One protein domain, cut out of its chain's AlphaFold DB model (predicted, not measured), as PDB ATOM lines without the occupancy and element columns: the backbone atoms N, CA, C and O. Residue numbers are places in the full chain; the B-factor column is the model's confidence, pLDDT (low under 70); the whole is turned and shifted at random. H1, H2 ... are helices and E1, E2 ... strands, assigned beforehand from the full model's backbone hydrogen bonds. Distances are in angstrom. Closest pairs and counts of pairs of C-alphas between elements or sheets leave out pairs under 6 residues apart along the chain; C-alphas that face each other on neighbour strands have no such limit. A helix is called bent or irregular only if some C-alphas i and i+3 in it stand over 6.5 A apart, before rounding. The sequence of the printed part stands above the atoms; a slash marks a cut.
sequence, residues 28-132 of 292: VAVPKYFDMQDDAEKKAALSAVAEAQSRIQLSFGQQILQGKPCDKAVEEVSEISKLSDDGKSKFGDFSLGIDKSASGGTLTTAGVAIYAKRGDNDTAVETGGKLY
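Overview. This is residues 28 to 132 of the 292 residues of the protein "Prepilin-type N-terminal cleavage/methylation domain-containing protein" of Bilophila wadsworthia (strain 3_1_6) (UniProt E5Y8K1). One long helix, H1, makes the long axis, and a small three-stranded antiparallel sheet packs on one side of its residues 38 to 56, while the short helix H2 folds back beside its later end and residues 28 to 37 of H1 stick out as a free arm. The sheet is a meander in the order E1, E2, E3, each strand the antiparallel neighbour of the one before, and with H1 on one face it makes two layers. The printed part has 105 residues, with two named helices and three named strands in the order H1, H2, E1, E2, E3; the class is mixed, helices and strands. It is only just compact, close to loose, with a radius of gyration of the C-alphas of 15.2 A, and spans 60 by 22 by 20 A.

Along the chain. Begin with the sheet: E1 is residues 94 to 97, E2 is residues 112 to 117, 16.3 A long, and E3 is residues 125 to 131, 15.3 A long, ending at C-alpha 131 at (47.803, 72.090, 215.146). Now find C-alpha 28 at (38.589, 81.640, 179.913); from there H1, residues 28 to 65, runs 56.3 A to C-alpha 65 at (50.164, 81.577, 235.033). H1 is neither bent nor irregular, but only just: C-alphas 28 and 31 are 6.4 A apart. H2 is residues 70 to 77, 11.0 A long.

Arrangement. Look first at the hairpin E1 and E2, antiparallel at 145 degrees, where N 95 and O 117 are 2.8 A apart, within hydrogen-bond range. In the hairpin E2 and E3, at 140 degrees, N 114 and O 129 are within range at 3.0 A. E1 and E3 are the edge strands and are apart. H1 is on the sheet; its closest C-alphas to E3 are those of Leu 46 and Thr 127, 5.7 A apart, and to E2 those of Ala 45 and Ala 116, 5.9 A. With residues 56 to 64 alone H1 touches H2, a helical hairpin at a steep tilt of 39 degrees, opposite ways; their closest C-alphas are those of Gln 63 and Ala 73, 5.2 A apart. H2 is not on the sheet. O i to N i+4 pairs are within range in 33 of 34 cases in H1 and 3 of 4 in H2.

Size, cuts and confidence. The two C-alphas farthest apart are those of Val 28 and Gly 67, 60.0 A. The printed part has no cut. The links H2 to E1, residues 78 to 93, and E1 to E2, residues 98 to 111, are long; residues 90 to 91 pair with residues 94 to 95 of E1, antiparallel. The mean pLDDT of the printed part is 76.5, with 27 residues under 70, among them residues 54 to 70 and 109 to 111.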
ATOM      1  N   VAL A  28      37.249  81.522 179.304       94.25
ATOM      2  CA  VAL A  28      38.589  81.640 179.913       94.25
ATOM      3  C   VAL A  28      38.532  82.148 181.357       94.25
ATOM      4  O   VAL A  28      39.299  81.690 182.204       94.25
ATOM      5  N   ALA A  29      37.648  83.100 181.661       92.38
ATOM      6  CA  ALA A  29      37.595  83.742 182.973       92.38
ATOM      7  C   ALA A  29      36.921  82.872 184.041       92.38
ATOM      8  O   ALA A  29      37.351  82.895 185.192       92.38
ATOM      9  N   VAL A  30      35.891  82.102 183.676       93.12
ATOM     10  CA  VAL A  30      35.100  81.313 184.633       93.12
ATOM     11  C   VAL A  30      35.935  80.229 185.330       93.12
ATOM     12  O   VAL A  30      35.926  80.220 186.560       93.12
ATOM     13  N   PRO A  31      36.716  79.376 184.629       91.81
ATOM     14  CA  PRO A  31      37.552  78.373 185.298       91.81
ATOM     15  C   PRO A  31      38.553  79.007 186.270       91.81
ATOM     16  O   PRO A  31      38.618  78.631 187.434       91.81
ATOM     17  N   LYS A  32      39.243  80.067 185.828       90.94
ATOM     18  CA  LYS A  32      40.215  80.789 186.657       90.94
ATOM     19  C   LYS A  32      39.572  81.449 187.880       90.94
ATOM     20  O   LYS A  32      40.204  81.541 188.928       90.94
ATOM     21  N   TYR A  33      38.342  81.944 187.753       90.19
ATOM     22  CA  TYR A  33      37.610  82.535 188.870       90.19
ATOM     23  C   TYR A  33      37.251  81.491 189.935       90.19
ATOM     24  O   TYR A  33      37.332  81.797 191.123       90.19
ATOM     25  N   PHE A  34      36.898  80.265 189.540       88.31
ATOM     26  CA  PHE A  34      36.701  79.166 190.490       88.31
ATOM     27  C   PHE A  34      38.015  78.764 191.169       88.31
ATOM     28  O   PHE A  34      38.066  78.768 192.395       88.31
ATOM     29  N   ASP A  35      39.103  78.588 190.411       86.56
ATOM     30  CA  ASP A  35      40.421  78.259 190.981       86.56
ATOM     31  C   ASP A  35      40.895  79.314 192.002       86.56
ATOM     32  O   ASP A  35      41.387  78.991 193.083       86.56
ATOM     33  N   MET A  36      40.720  80.606 191.688       86.56
ATOM     34  CA  MET A  36      41.099  81.700 192.591       86.56
ATOM     35  C   MET A  36      40.246  81.747 193.863       86.56
ATOM     36  O   MET A  36      40.758  82.136 194.914       86.56
ATOM     37  N   GLN A  37      38.961  81.390 193.781       87.44
ATOM     38  CA  GLN A  37      38.092  81.305 194.957       87.44
ATOM     39  C   GLN A  37      38.495  80.135 195.855       87.44
ATOM     40  O   GLN A  37      38.625  80.338 197.062       87.44
ATOM     41  N   ASP A  38      38.776  78.968 195.277       84.50
ATOM     42  CA  ASP A  38      39.217  77.782 196.019       84.50
ATOM     43  C   ASP A  38      40.544  78.040 196.751       84.50
ATOM     44  O   ASP A  38      40.703  77.704 197.929       84.50
ATOM     45  N   ASP A  39      41.496  78.704 196.091       81.06
ATOM     46  CA  ASP A  39      42.766  79.104 196.704       81.06
ATOM     47  C   ASP A  39      42.581  80.157 197.804       81.06
ATOM     48  O   ASP A  39      43.250  80.105 198.844       81.06
ATOM     49  N   ALA A  40      41.686  81.126 197.597       82.88
ATOM     50  CA  ALA A  40      41.364  82.128 198.609       82.88
ATOM     51  C   ALA A  40      40.709  81.485 199.839       82.88
ATOM     52  O   ALA A  40      41.033  81.846 200.972       82.88
ATOM     53  N   GLU A  41      39.834  80.502 199.631       84.62
ATOM     54  CA  GLU A  41      39.190  79.753 200.702       84.62
ATOM     55  C   GLU A  41      40.188  78.921 201.504       84.62
ATOM     56  O   GLU A  41      40.210  79.033 202.730       84.62
ATOM     57  N   LYS A  42      41.086  78.181 200.842       78.81
ATOM     58  CA  LYS A  42      42.157  77.435 201.524       78.81
ATOM     59  C   LYS A  42      43.060  78.348 202.350       78.81
ATOM     60  O   LYS A  42      43.407  78.009 203.481       78.81
ATOM     61  N   LYS A  43      43.424  79.522 201.824       76.81
ATOM     62  CA  LYS A  43      44.225  80.511 202.566       76.81
ATOM     63  C   LYS A  43      43.479  81.067 203.775       76.81
ATOM     64  O   LYS A  43      44.077  81.205 204.836       76.81
ATOM     65  N   ALA A  44      42.186  81.354 203.639       78.44
ATOM     66  CA  ALA A  44      41.362  81.809 204.755       78.44
ATOM     67  C   ALA A  44      41.213  80.719 205.834       78.44
ATOM     68  O   ALA A  44      41.333  81.010 207.022       78.44
ATOM     69  N   ALA A  45      41.051  79.460 205.423       75.50
ATOM     70  CA  ALA A  45      41.027  78.317 206.326       75.50
ATOM     71  C   ALA A  45      42.363  78.122 207.065       75.50
ATOM     72  O   ALA A  45      42.375  77.882 208.270       75.50
ATOM     73  N   LEU A  46      43.500  78.287 206.380       74.75
ATOM     74  CA  LEU A  46      44.825  78.277 207.010       74.75
ATOM     75  C   LEU A  46      44.986  79.391 208.052       74.75
ATOM     76  O   LEU A  46      45.573  79.153 209.108       74.75
ATOM     77  N   SER A  47      44.440  80.582 207.799       71.44
ATOM     78  CA  SER A  47      44.418  81.660 208.794       71.44
ATOM     79  C   SER A  47      43.625  81.272 210.044       71.44
ATOM     80  O   SER A  47      44.086  81.542 211.150       71.44
ATOM     81  N   ALA A  48      42.491  80.579 209.893       74.50
ATOM     82  CA  ALA A  48      41.728  80.056 211.030       74.50
ATOM     83  C   ALA A  48      42.522  78.998 211.823       74.50
ATOM     84  O   ALA A  48      42.500  78.996 213.053       74.50
ATOM     85  N   VAL A  49      43.297  78.141 211.146       73.69
ATOM     86  CA  VAL A  49      44.221  77.205 211.816       73.69
ATOM     87  C   VAL A  49      45.306  77.958 212.597       73.69
ATOM     88  O   VAL A  49      45.612  77.596 213.731       73.69
ATOM     89  N   ALA A  50      45.871  79.033 212.043       65.69
ATOM     90  CA  ALA A  50      46.867  79.852 212.740       65.69
ATOM     91  C   ALA A  50      46.282  80.582 213.966       65.69
ATOM     92  O   ALA A  50      46.938  80.680 215.010       65.69
ATOM     93  N   GLU A  51      45.039  81.056 213.868       73.31
ATOM     94  CA  GLU A  51      44.291  81.605 215.001       73.31
ATOM     95  C   GLU A  51      44.119  80.551 216.101       73.31
ATOM     96  O   GLU A  51      44.480  80.798 217.254       73.31
ATOM     97  N   ALA A  52      43.658  79.348 215.745       70.62
ATOM     98  CA  ALA A  52      43.510  78.245 216.688       70.62
ATOM     99  C   ALA A  52      44.840  77.895 217.377       70.62
ATOM    100  O   ALA A  52      44.876  77.754 218.599       70.62
ATOM    101  N   GLN A  53      45.954  77.855 216.637       70.81
ATOM    102  CA  GLN A  53      47.285  77.630 217.214       70.81
ATOM    103  C   GLN A  53      47.684  78.723 218.213       70.81
ATOM    104  O   GLN A  53      48.269  78.433 219.259       70.81
ATOM    105  N   SER A  54      47.349  79.976 217.912       59.72
ATOM    106  CA  SER A  54      47.620  81.111 218.799       59.72
ATOM    107  C   SER A  54      46.797  81.012 220.086       59.72
ATOM    108  O   SER A  54      47.313  81.233 221.182       59.72
ATOM    109  N   ARG A  55      45.529  80.599 219.978       69.81
ATOM    110  CA  ARG A  55      44.643  80.372 221.129       69.81
ATOM    111  C   ARG A  55      45.117  79.219 222.014       69.81
ATOM    112  O   ARG A  55      45.027  79.347 223.232       69.81
ATOM    113  N   ILE A  56      45.684  78.154 221.436       69.00
ATOM    114  CA  ILE A  56      46.340  77.071 222.194       69.00
ATOM    115  C   ILE A  56      47.445  77.642 223.075       69.00
ATOM    116  O   ILE A  56      47.456  77.397 224.277       69.00
ATOM    117  N   GLN A  57      48.358  78.423 222.495       59.81
ATOM    118  CA  GLN A  57      49.507  78.971 223.221       59.81
ATOM    119  C   GLN A  57      49.083  79.968 224.304       59.81
ATOM    120  O   GLN A  57      49.599  79.917 225.420       59.81
ATOM    121  N   LEU A  58      48.113  80.835 224.002       55.56
ATOM    122  CA  LEU A  58      47.587  81.819 224.947       55.56
ATOM    123  C   LEU A  58      46.832  81.162 226.106       55.56
ATOM    124  O   LEU A  58      47.099  81.485 227.261       55.56
ATOM    125  N   SER A  59      45.922  80.228 225.813       59.78
ATOM    126  CA  SER A  59      45.156  79.515 226.840       59.78
ATOM    127  C   SER A  59      46.083  78.665 227.707       59.78
ATOM    128  O   SER A  59      46.036  78.761 228.931       59.78
ATOM    129  N   PHE A  60      47.017  77.934 227.093       65.56
ATOM    130  CA  PHE A  60      48.045  77.195 227.821       65.56
ATOM    131  C   PHE A  60      48.851  78.123 228.740       65.56
ATOM    132  O   PHE A  60      48.955  77.858 229.936       65.56
ATOM    133  N   GLY A  61      49.337  79.258 228.224       48.47
ATOM    134  CA  GLY A  61      50.043  80.265 229.018       48.47
ATOM    135  C   GLY A  61      49.220  80.782 230.202       48.47
ATOM    136  O   GLY A  61      49.740  80.876 231.311       48.47
ATOM    137  N   GLN A  62      47.922  81.040 230.018       49.28
ATOM    138  CA  GLN A  62      47.023  81.447 231.106       49.28
ATOM    139  C   GLN A  62      46.875  80.367 232.185       49.28
ATOM    140  O   GLN A  62      46.890  80.697 233.369       49.28
ATOM    141  N   GLN A  63      46.759  79.093 231.801       53.97
ATOM    142  CA  GLN A  63      46.666  77.988 232.762       53.97
ATOM    143  C   GLN A  63      47.963  77.839 233.573       53.97
ATOM    144  O   GLN A  63      47.909  77.645 234.788       53.97
ATOM    145  N   ILE A  64      49.120  77.999 232.925       59.59
ATOM    146  CA  ILE A  64      50.426  77.992 233.597       59.59
ATOM    147  C   ILE A  64      50.553  79.175 234.570       59.59
ATOM    148  O   ILE A  64      50.948  78.981 235.717       59.59
ATOM    149  N   LEU A  65      50.148  80.385 234.167       47.38
ATOM    150  CA  LEU A  65      50.164  81.577 235.033       47.38
ATOM    151  C   LEU A  65      49.217  81.461 236.239       47.38
ATOM    152  O   LEU A  65      49.457  82.075 237.276       47.38
ATOM    153  N   GLN A  66      48.159  80.657 236.126       48.03
ATOM    154  CA  GLN A  66      47.249  80.321 237.228       48.03
ATOM    155  C   GLN A  66      47.808  79.226 238.156       48.03
ATOM    156  O   GLN A  66      47.122  78.799 239.085       48.03
ATOM    157  N   GLY A  67      49.043  78.770 237.924       44.06
ATOM    158  CA  GLY A  67      49.719  77.763 238.737       44.06
ATOM    159  C   GLY A  67      49.280  76.328 238.446       44.06
ATOM    160  O   GLY A  67      49.554  75.444 239.260       44.06
ATOM    161  N   LYS A  68      48.594  76.060 237.321       51.03
ATOM    162  CA  LYS A  68      48.276  74.677 236.945       51.03
ATOM    163  C   LYS A  68      49.551  73.937 236.510       51.03
ATOM    164  O   LYS A  68      50.343  74.495 235.749       51.03
ATOM    165  N   PRO A  69      49.732  72.670 236.929       58.28
ATOM    166  CA  PRO A  69      50.792  71.811 236.405       58.28
ATOM    167  C   PRO A  69      50.725  71.706 234.878       58.28
ATOM    168  O   PRO A  69      49.627  71.713 234.320       58.28
ATOM    169  N   CYS A  70      51.876  71.561 234.212       63.62
ATOM    170  CA  CYS A  70      51.971  71.542 232.745       63.62
ATOM    171  C   CYS A  70      50.986  70.559 232.105       63.62
ATOM    172  O   CYS A  70      50.209  70.953 231.240       63.62
ATOM    173  N   ASP A  71      50.947  69.313 232.585       73.69
ATOM    174  CA  ASP A  71      50.064  68.279 232.030       73.69
ATOM    175  C   ASP A  71      48.590  68.682 232.128       73.69
ATOM    176  O   ASP A  71      47.816  68.509 231.189       73.69
ATOM    177  N   LYS A  72      48.215  69.316 233.245       70.81
ATOM    178  CA  LYS A  72      46.864  69.842 233.458       70.81
ATOM    179  C   LYS A  72      46.573  71.059 232.595       70.81
ATOM    180  O   LYS A  72      45.456  71.193 232.122       70.81
ATOM    181  N   ALA A  73      47.554  71.919 232.346       66.12
ATOM    182  CA  ALA A  73      47.406  73.027 231.411       66.12
ATOM    183  C   ALA A  73      47.245  72.535 229.961       66.12
ATOM    184  O   ALA A  73      46.450  73.108 229.218       66.12
ATOM    185  N   VAL A  74      47.938  71.460 229.564       78.06
ATOM    186  CA  VAL A  74      47.775  70.835 228.240       78.06
ATOM    187  C   VAL A  74      46.404  70.182 228.091       78.06
ATOM    188  O   VAL A  74      45.782  70.350 227.046       78.06
ATOM    189  N   GLU A  75      45.884  69.511 229.122       82.25
ATOM    190  CA  GLU A  75      44.520  68.942 229.123       82.25
ATOM    191  C   GLU A  75      43.418  70.000 228.868       82.25
ATOM    192  O   GLU A  75      42.359  69.690 228.310       82.25
ATOM    193  N   GLU A  76      43.644  71.264 229.242       77.56
ATOM    194  CA  GLU A  76      42.690  72.360 228.996       77.56
ATOM    195  C   GLU A  76      42.708  72.858 227.546       77.56
ATOM    196  O   GLU A  76      41.724  73.427 227.074       77.56
ATOM    197  N   VAL A  77      43.799  72.616 226.816       79.38
ATOM    198  CA  VAL A  77      43.963  73.014 225.407       79.38
ATOM    199  C   VAL A  77      44.008  71.826 224.448       79.38
ATOM    200  O   VAL A  77      44.191  72.012 223.248       79.38
ATOM    201  N   SER A  78      43.821  70.604 224.951       83.12
ATOM    202  CA  SER A  78      43.950  69.367 224.175       83.12
ATOM    203  C   SER A  78      42.823  69.140 223.170       83.12
ATOM    204  O   SER A  78      42.906  68.215 222.367       83.12
ATOM    205  N   GLU A  79      41.767  69.950 223.204       87.88
ATOM    206  CA  GLU A  79      40.594  69.821 222.344       87.88
ATOM    207  C   GLU A  79      40.295  71.132 221.620       87.88
ATOM    208  O   GLU A  79      40.222  72.198 222.231       87.88
ATOM    209  N   ILE A  80      40.046  71.038 220.314       85.44
ATOM    210  CA  ILE A  80      39.722  72.191 219.457       85.44
ATOM    211  C   ILE A  80      38.447  72.914 219.930       85.44
ATOM    212  O   ILE A  80      38.360  74.137 219.851       85.44
ATOM    213  N   SER A  81      37.470  72.183 220.468       85.25
ATOM    214  CA  SER A  81      36.209  72.740 220.974       85.25
ATOM    215  C   SER A  81      36.408  73.650 222.188       85.25
ATOM    216  O   SER A  81      35.781  74.703 222.261       85.25
ATOM    217  N   LYS A  82      37.314  73.293 223.110       79.56
ATOM    218  CA  LYS A  82      37.657  74.105 224.297       79.56
ATOM    219  C   LYS A  82      38.334  75.423 223.937       79.56
ATOM    220  O   LYS A  82      38.341  76.368 224.721       79.56
ATOM    221  N   LEU A  83      38.918  75.471 222.746       74.12
ATOM    222  CA  LEU A  83      39.609  76.625 222.205       74.12
ATOM    223  C   LEU A  83      38.686  77.519 221.388       74.12
ATOM    224  O   LEU A  83      39.194  78.460 220.806       74.12
ATOM    225  N   SER A  84      37.389  77.234 221.300       73.12
ATOM    226  CA  SER A  84      36.426  78.032 220.544       73.12
ATOM    227  C   SER A  84      35.463  78.755 221.482       73.12
ATOM    228  O   SER A  84      35.056  78.208 222.505       73.12
ATOM    229  N   ASP A  85      35.074  79.981 221.127       64.06
ATOM    230  CA  ASP A  85      34.238  80.840 221.980       64.06
ATOM    231  C   ASP A  85      32.818  80.295 222.184       64.06
ATOM    232  O   ASP A  85      32.178  80.595 223.192       64.06
ATOM    233  N   ASP A  86      32.319  79.486 221.245       71.06
ATOM    234  CA  ASP A  86      30.980  78.894 221.285       71.06
ATOM    235  C   ASP A  86      30.984  77.385 221.588       71.06
ATOM    236  O   ASP A  86      29.923  76.753 221.599       71.06
ATOM    237  N   GLY A  87      32.163  76.798 221.827       76.38
ATOM    238  CA  GLY A  87      32.335  75.362 222.051       76.38
ATOM    239  C   GLY A  87      32.089  74.489 220.813       76.38
ATOM    240  O   GLY A  87      32.097  73.263 220.928       76.38
ATOM    241  N   LYS A  88      31.880  75.083 219.631       81.94
ATOM    242  CA  LYS A  88      31.581  74.382 218.368       81.94
ATOM    243  C   LYS A  88      32.774  74.358 217.413       81.94
ATOM    244  O   LYS A  88      32.602  74.183 216.208       81.94
ATOM    245  N   SER A  89      33.986  74.519 217.948       86.81
ATOM    246  CA  SER A  89      35.241  74.480 217.185       86.81
ATOM    247  C   SER A  89      35.319  75.551 216.089       86.81
ATOM    248  O   SER A  89      35.966  75.338 215.065       86.81
ATOM    249  N   LYS A  90      34.645  76.687 216.289       84.75
ATOM    250  CA  LYS A  90      34.575  77.807 215.353       84.75
ATOM    251  C   LYS A  90      35.664  78.853 215.628       84.75
ATOM    252  O   LYS A  90      35.858  79.256 216.776       84.75
ATOM    253  N   PHE A  91      36.333  79.287 214.563       80.62
ATOM    254  CA  PHE A  91      37.413  80.275 214.528       80.62
ATOM    255  C   PHE A  91      37.139  81.219 213.351       80.62
ATOM    256  O   PHE A  91      37.254  80.843 212.179       80.62
ATOM    257  N   GLY A  92      36.649  82.417 213.670       80.12
ATOM    258  CA  GLY A  92      36.042  83.307 212.684       80.12
ATOM    259  C   GLY A  92      34.861  82.637 211.972       80.12
ATOM    260  O   GLY A  92      33.924  82.162 212.615       80.12
ATOM    261  N   ASP A  93      34.916  82.576 210.643       84.31
ATOM    262  CA  ASP A  93      33.880  81.942 209.821       84.31
ATOM    263  C   ASP A  93      34.068  80.426 209.658       84.31
ATOM    264  O   ASP A  93      33.198  79.773 209.099       84.31
ATOM    265  N   PHE A  94      35.170  79.836 210.135       87.88
ATOM    266  CA  PHE A  94      35.477  78.423 209.895       87.88
ATOM    267  C   PHE A  94      35.327  77.568 211.152       87.88
ATOM    268  O   PHE A  94      35.874  77.885 212.202       87.88
ATOM    269  N   SER A  95      34.661  76.428 211.022       91.94
ATOM    270  CA  SER A  95      34.750  75.316 211.967       91.94
ATOM    271  C   SER A  95      35.956  74.446 211.624       91.94
ATOM    272  O   SER A  95      36.178  74.135 210.453       91.94
ATOM    273  N   LEU A  96      36.744  74.067 212.628       90.19
ATOM    274  CA  LEU A  96      37.950  73.251 212.478       90.19
ATOM    275  C   LEU A  96      37.753  71.859 213.075       90.19
ATOM    276  O   LEU A  96      37.092  71.695 214.098       90.19
ATOM    277  N   GLY A  97      38.387  70.848 212.488       91.44
ATOM    278  CA  GLY A  97      38.433  69.510 213.071       91.44
ATOM    279  C   GLY A  97      39.542  68.631 212.516       91.44
ATOM    280  O   GLY A  97      40.224  68.988 211.560       91.44
ATOM    281  N   ILE A  98      39.722  67.472 213.140       89.75
ATOM    282  CA  ILE A  98      40.772  66.501 212.782       89.75
ATOM    283  C   ILE A  98      40.366  65.581 211.617       89.75
ATOM    284  O   ILE A  98      41.171  64.802 211.117       89.75
ATOM    285  N   ASP A  99      39.108  65.676 211.185       89.25
ATOM    286  CA  ASP A  99      38.530  64.931 210.075       89.25
ATOM    287  C   ASP A  99      37.541  65.804 209.281       89.25
ATOM    288  O   ASP A  99      37.251  66.948 209.642       89.25
ATOM    289  N   LYS A 100      36.987  65.252 208.196       87.81
ATOM    290  CA  LYS A 100      36.079  65.952 207.269       87.81
ATOM    291  C   LYS A 100      34.767  66.448 207.897       87.81
ATOM    292  O   LYS A 100      34.032  67.189 207.247       87.81
ATOM    293  N   SER A 101      34.456  66.054 209.125       85.62
ATOM    294  CA  SER A 101      33.327  66.579 209.896       85.62
ATOM    295  C   SER A 101      33.597  67.997 210.407       85.62
ATOM    296  O   SER A 101      32.642  68.716 210.693       85.62
ATOM    297  N   ALA A 102      34.870  68.416 210.491       87.44
ATOM    298  CA  ALA A 102      35.298  69.737 210.963       87.44
ATOM    299  C   ALA A 102      34.654  70.139 212.309       87.44
ATOM    300  O   ALA A 102      34.321  71.299 212.543       87.44
ATOM    301  N   SER A 103      34.453  69.154 213.186       87.06
ATOM    302  CA  SER A 103      33.688  69.264 214.433       87.06
ATOM    303  C   SER A 103      34.578  69.216 215.678       87.06
ATOM    304  O   SER A 103      34.155  68.784 216.747       87.06
ATOM    305  N   GLY A 104      35.830  69.643 215.549       87.56
ATOM    306  CA  GLY A 104      36.853  69.565 216.583       87.56
ATOM    307  C   GLY A 104      37.636  68.256 216.579       87.56
ATOM    308  O   GLY A 104      37.921  67.682 215.528       87.56
ATOM    309  N   GLY A 105      38.039  67.819 217.770       88.62
ATOM    310  CA  GLY A 105      38.866  66.636 217.976       88.62
ATOM    311  C   GLY A 105      40.027  66.899 218.928       88.62
ATOM    312  O   GLY A 105      40.311  68.044 219.295       88.62
ATOM    313  N   THR A 106      40.673  65.813 219.339       87.88
ATOM    314  CA  THR A 106      41.810  65.850 220.257       87.88
ATOM    315  C   THR A 106      43.098  66.111 219.489       87.88
ATOM    316  O   THR A 106      43.379  65.485 218.464       87.88
ATOM    317  N   LEU A 107      43.887  67.045 219.997       80.44
ATOM    318  CA  LEU A 107      45.183  67.415 219.458       80.44
ATOM    319  C   LEU A 107      46.290  66.571 220.099       80.44
ATOM    320  O   LEU A 107      46.111  65.959 221.149       80.44
ATOM    321  N   THR A 108      47.460  66.547 219.468       71.94
ATOM    322  CA  THR A 108      48.637  65.842 219.987       71.94
ATOM    323  C   THR A 108      49.882  66.708 219.832       71.94
ATOM    324  O   THR A 108      49.919  67.642 219.028       71.94
ATOM    325  N   THR A 109      50.925  66.393 220.595       62.78
ATOM    326  CA  THR A 109      52.237  67.053 220.503       62.78
ATOM    327  C   THR A 109      52.946  66.769 219.173       62.78
ATOM    328  O   THR A 109      53.705  67.602 218.694       62.78
ATOM    329  N   ALA A 110      52.644  65.637 218.524       62.41
ATOM    330  CA  ALA A 110      53.164  65.278 217.200       62.41
ATOM    331  C   ALA A 110      52.542  66.096 216.046       62.41
ATOM    332  O   ALA A 110      52.995  66.007 214.901       62.41
ATOM    333  N   GLY A 111      51.516  66.898 216.344       63.38
ATOM    334  CA  GLY A 111      50.789  67.698 215.371       63.38
ATOM    335  C   GLY A 111      49.673  66.918 214.682       63.38
ATOM    336  O   GLY A 111      49.875  65.810 214.185       63.38
ATOM    337  N   VAL A 112      48.490  67.523 214.600       75.69
ATOM    338  CA  VAL A 112      47.300  66.925 213.975       75.69
ATOM    339  C   VAL A 112      46.883  67.751 212.768       75.69
ATOM    340  O   VAL A 112      46.776  68.970 212.866       75.69
ATOM    341  N   ALA A 113      46.683  67.092 211.625       80.75
ATOM    342  CA  ALA A 113      46.212  67.739 210.403       80.75
ATOM    343  C   ALA A 113      44.774  68.230 210.572       80.75
ATOM    344  O   ALA A 113      43.940  67.512 211.126       80.75
ATOM    345  N   ILE A 114      44.501  69.445 210.094       86.75
ATOM    346  CA  ILE A 114      43.211  70.100 210.296       86.75
ATOM    347  C   ILE A 114      42.441  70.247 208.990       86.75
ATOM    348  O   ILE A 114      42.960  70.710 207.968       86.75
ATOM    349  N   TYR A 115      41.163  69.909 209.075       90.25
ATOM    350  CA  TYR A 115      40.133  70.212 208.100       90.25
ATOM    351  C   TYR A 115      39.329  71.420 208.572       90.25
ATOM    352  O   TYR A 115      39.074  71.574 209.767       90.25
ATOM    353  N   ALA A 116      38.918  72.264 207.632       89.38
ATOM    354  CA  ALA A 116      38.128  73.456 207.908       89.38
ATOM    355  C   ALA A 116      36.837  73.465 207.093       89.38
ATOM    356  O   ALA A 116      36.805  72.971 205.967       89.38
ATOM    357  N   LYS A 117      35.783  74.061 207.646       91.69
ATOM    358  CA  LYS A 117      34.459  74.164 207.030       91.69
ATOM    359  C   LYS A 117      33.866  75.545 207.305       91.69
ATOM    360  O   LYS A 117      33.756  75.925 208.463       91.69
ATOM    361  N   ARG A 118      33.503  76.306 206.268       87.19
ATOM    362  CA  ARG A 118      33.032  77.703 206.396       87.19
ATOM    363  C   ARG A 118      31.581  77.834 206.907       87.19
ATOM    364  O   ARG A 118      31.174  78.881 207.398       87.19
ATOM    365  N   GLY A 119      30.781  76.776 206.837       79.75
ATOM    366  CA  GLY A 119      29.421  76.765 207.379       79.75
ATOM    367  C   GLY A 119      28.857  75.354 207.467       79.75
ATOM    368  O   GLY A 119      29.366  74.458 206.809       79.75
ATOM    369  N   ASP A 120      27.795  75.138 208.248       71.94
ATOM    370  CA  ASP A 120      27.284  73.800 208.609       71.94
ATOM    371  C   ASP A 120      26.917  72.893 207.417       71.94
ATOM    372  O   ASP A 120      26.943  71.667 207.542       71.94
ATOM    373  N   ASN A 121      26.647  73.468 206.244       72.81
ATOM    374  CA  ASN A 121      26.282  72.734 205.030       72.81
ATOM    375  C   ASN A 121      27.433  72.573 204.024       72.81
ATOM    376  O   ASN A 121      27.279  71.836 203.053       72.81
ATOM    377  N   ASP A 122      28.579  73.218 204.257       78.94
ATOM    378  CA  ASP A 122      29.709  73.181 203.328       78.94
ATOM    379  C   ASP A 122      30.537  71.898 203.471       78.94
ATOM    380  O   ASP A 122      30.535  71.210 204.501       78.94
ATOM    381  N   THR A 123      31.260  71.552 202.410       83.44
ATOM    382  CA  THR A 123      32.222  70.449 202.428       83.44
ATOM    383  C   THR A 123      33.510  70.890 203.103       83.44
ATOM    384  O   THR A 123      34.068  71.925 202.750       83.44
ATOM    385  N   ALA A 124      34.008  70.093 204.047       85.81
ATOM    386  CA  ALA A 124      35.274  70.400 204.689       85.81
ATOM    387  C   ALA A 124      36.441  70.291 203.702       85.81
ATOM    388  O   ALA A 124      36.549  69.322 202.940       85.81
ATOM    389  N   VAL A 125      37.338  71.267 203.766       84.00
ATOM    390  CA  VAL A 125      38.566  71.327 202.981       84.00
ATOM    391  C   VAL A 125      39.757  70.950 203.853       84.00
ATOM    392  O   VAL A 125      39.851  71.346 205.016       84.00
ATOM    393  N   GLU A 126      40.679  70.170 203.296       82.19
ATOM    394  CA  GLU A 126      41.971  69.942 203.936       82.19
ATOM    395  C   GLU A 126      42.781  71.234 203.864       82.19
ATOM    396  O   GLU A 126      43.029  71.767 202.781       82.19
ATOM    397  N   THR A 127      43.175  71.755 205.022       75.94
ATOM    398  CA  THR A 127      43.881  73.041 205.078       75.94
ATOM    399  C   THR A 127      45.355  72.908 204.700       75.94
ATOM    400  O   THR A 127      45.974  73.883 204.291       75.94
ATOM    401  N   GLY A 128      45.936  71.711 204.857       68.38
ATOM    402  CA  GLY A 128      47.385  71.483 204.811       68.38
ATOM    403  C   GLY A 128      48.126  71.970 206.066       68.38
ATOM    404  O   GLY A 128      49.332  71.756 206.187       68.38
ATOM    405  N   GLY A 129      47.418  72.597 207.011       66.12
ATOM    406  CA  GLY A 129      47.939  73.035 208.301       66.12
ATOM    407  C   GLY A 129      47.811  71.955 209.375       66.12
ATOM    408  O   GLY A 129      46.913  71.108 209.337       66.12
ATOM    409  N   LYS A 130      48.713  72.002 210.358       73.31
ATOM    410  CA  LYS A 130      48.672  71.151 211.551       73.31
ATOM    411  C   LYS A 130      48.594  72.001 212.812       73.31
ATOM    412  O   LYS A 130      49.263  73.030 212.885       73.31
ATOM    413  N   LEU A 131      47.827  71.536 213.792       63.09
ATOM    414  CA  LEU A 131      47.803  72.090 215.146       63.09
ATOM    415  C   LEU A 131      48.643  71.236 216.085       63.09
ATOM    416  O   LEU A 131      48.552  70.008 216.058       63.09
ATOM    417  N   TYR A 132      49.425  71.900 216.927       66.50
ATOM    418  CA  TYR A 132      50.372  71.285 217.848       66.50
ATOM    419  C   TYR A 132      50.021  71.649 219.282       66.50
ATOM    420  O   TYR A 132      49.820  72.827 219.602       66.50
TER     421      TYR A 132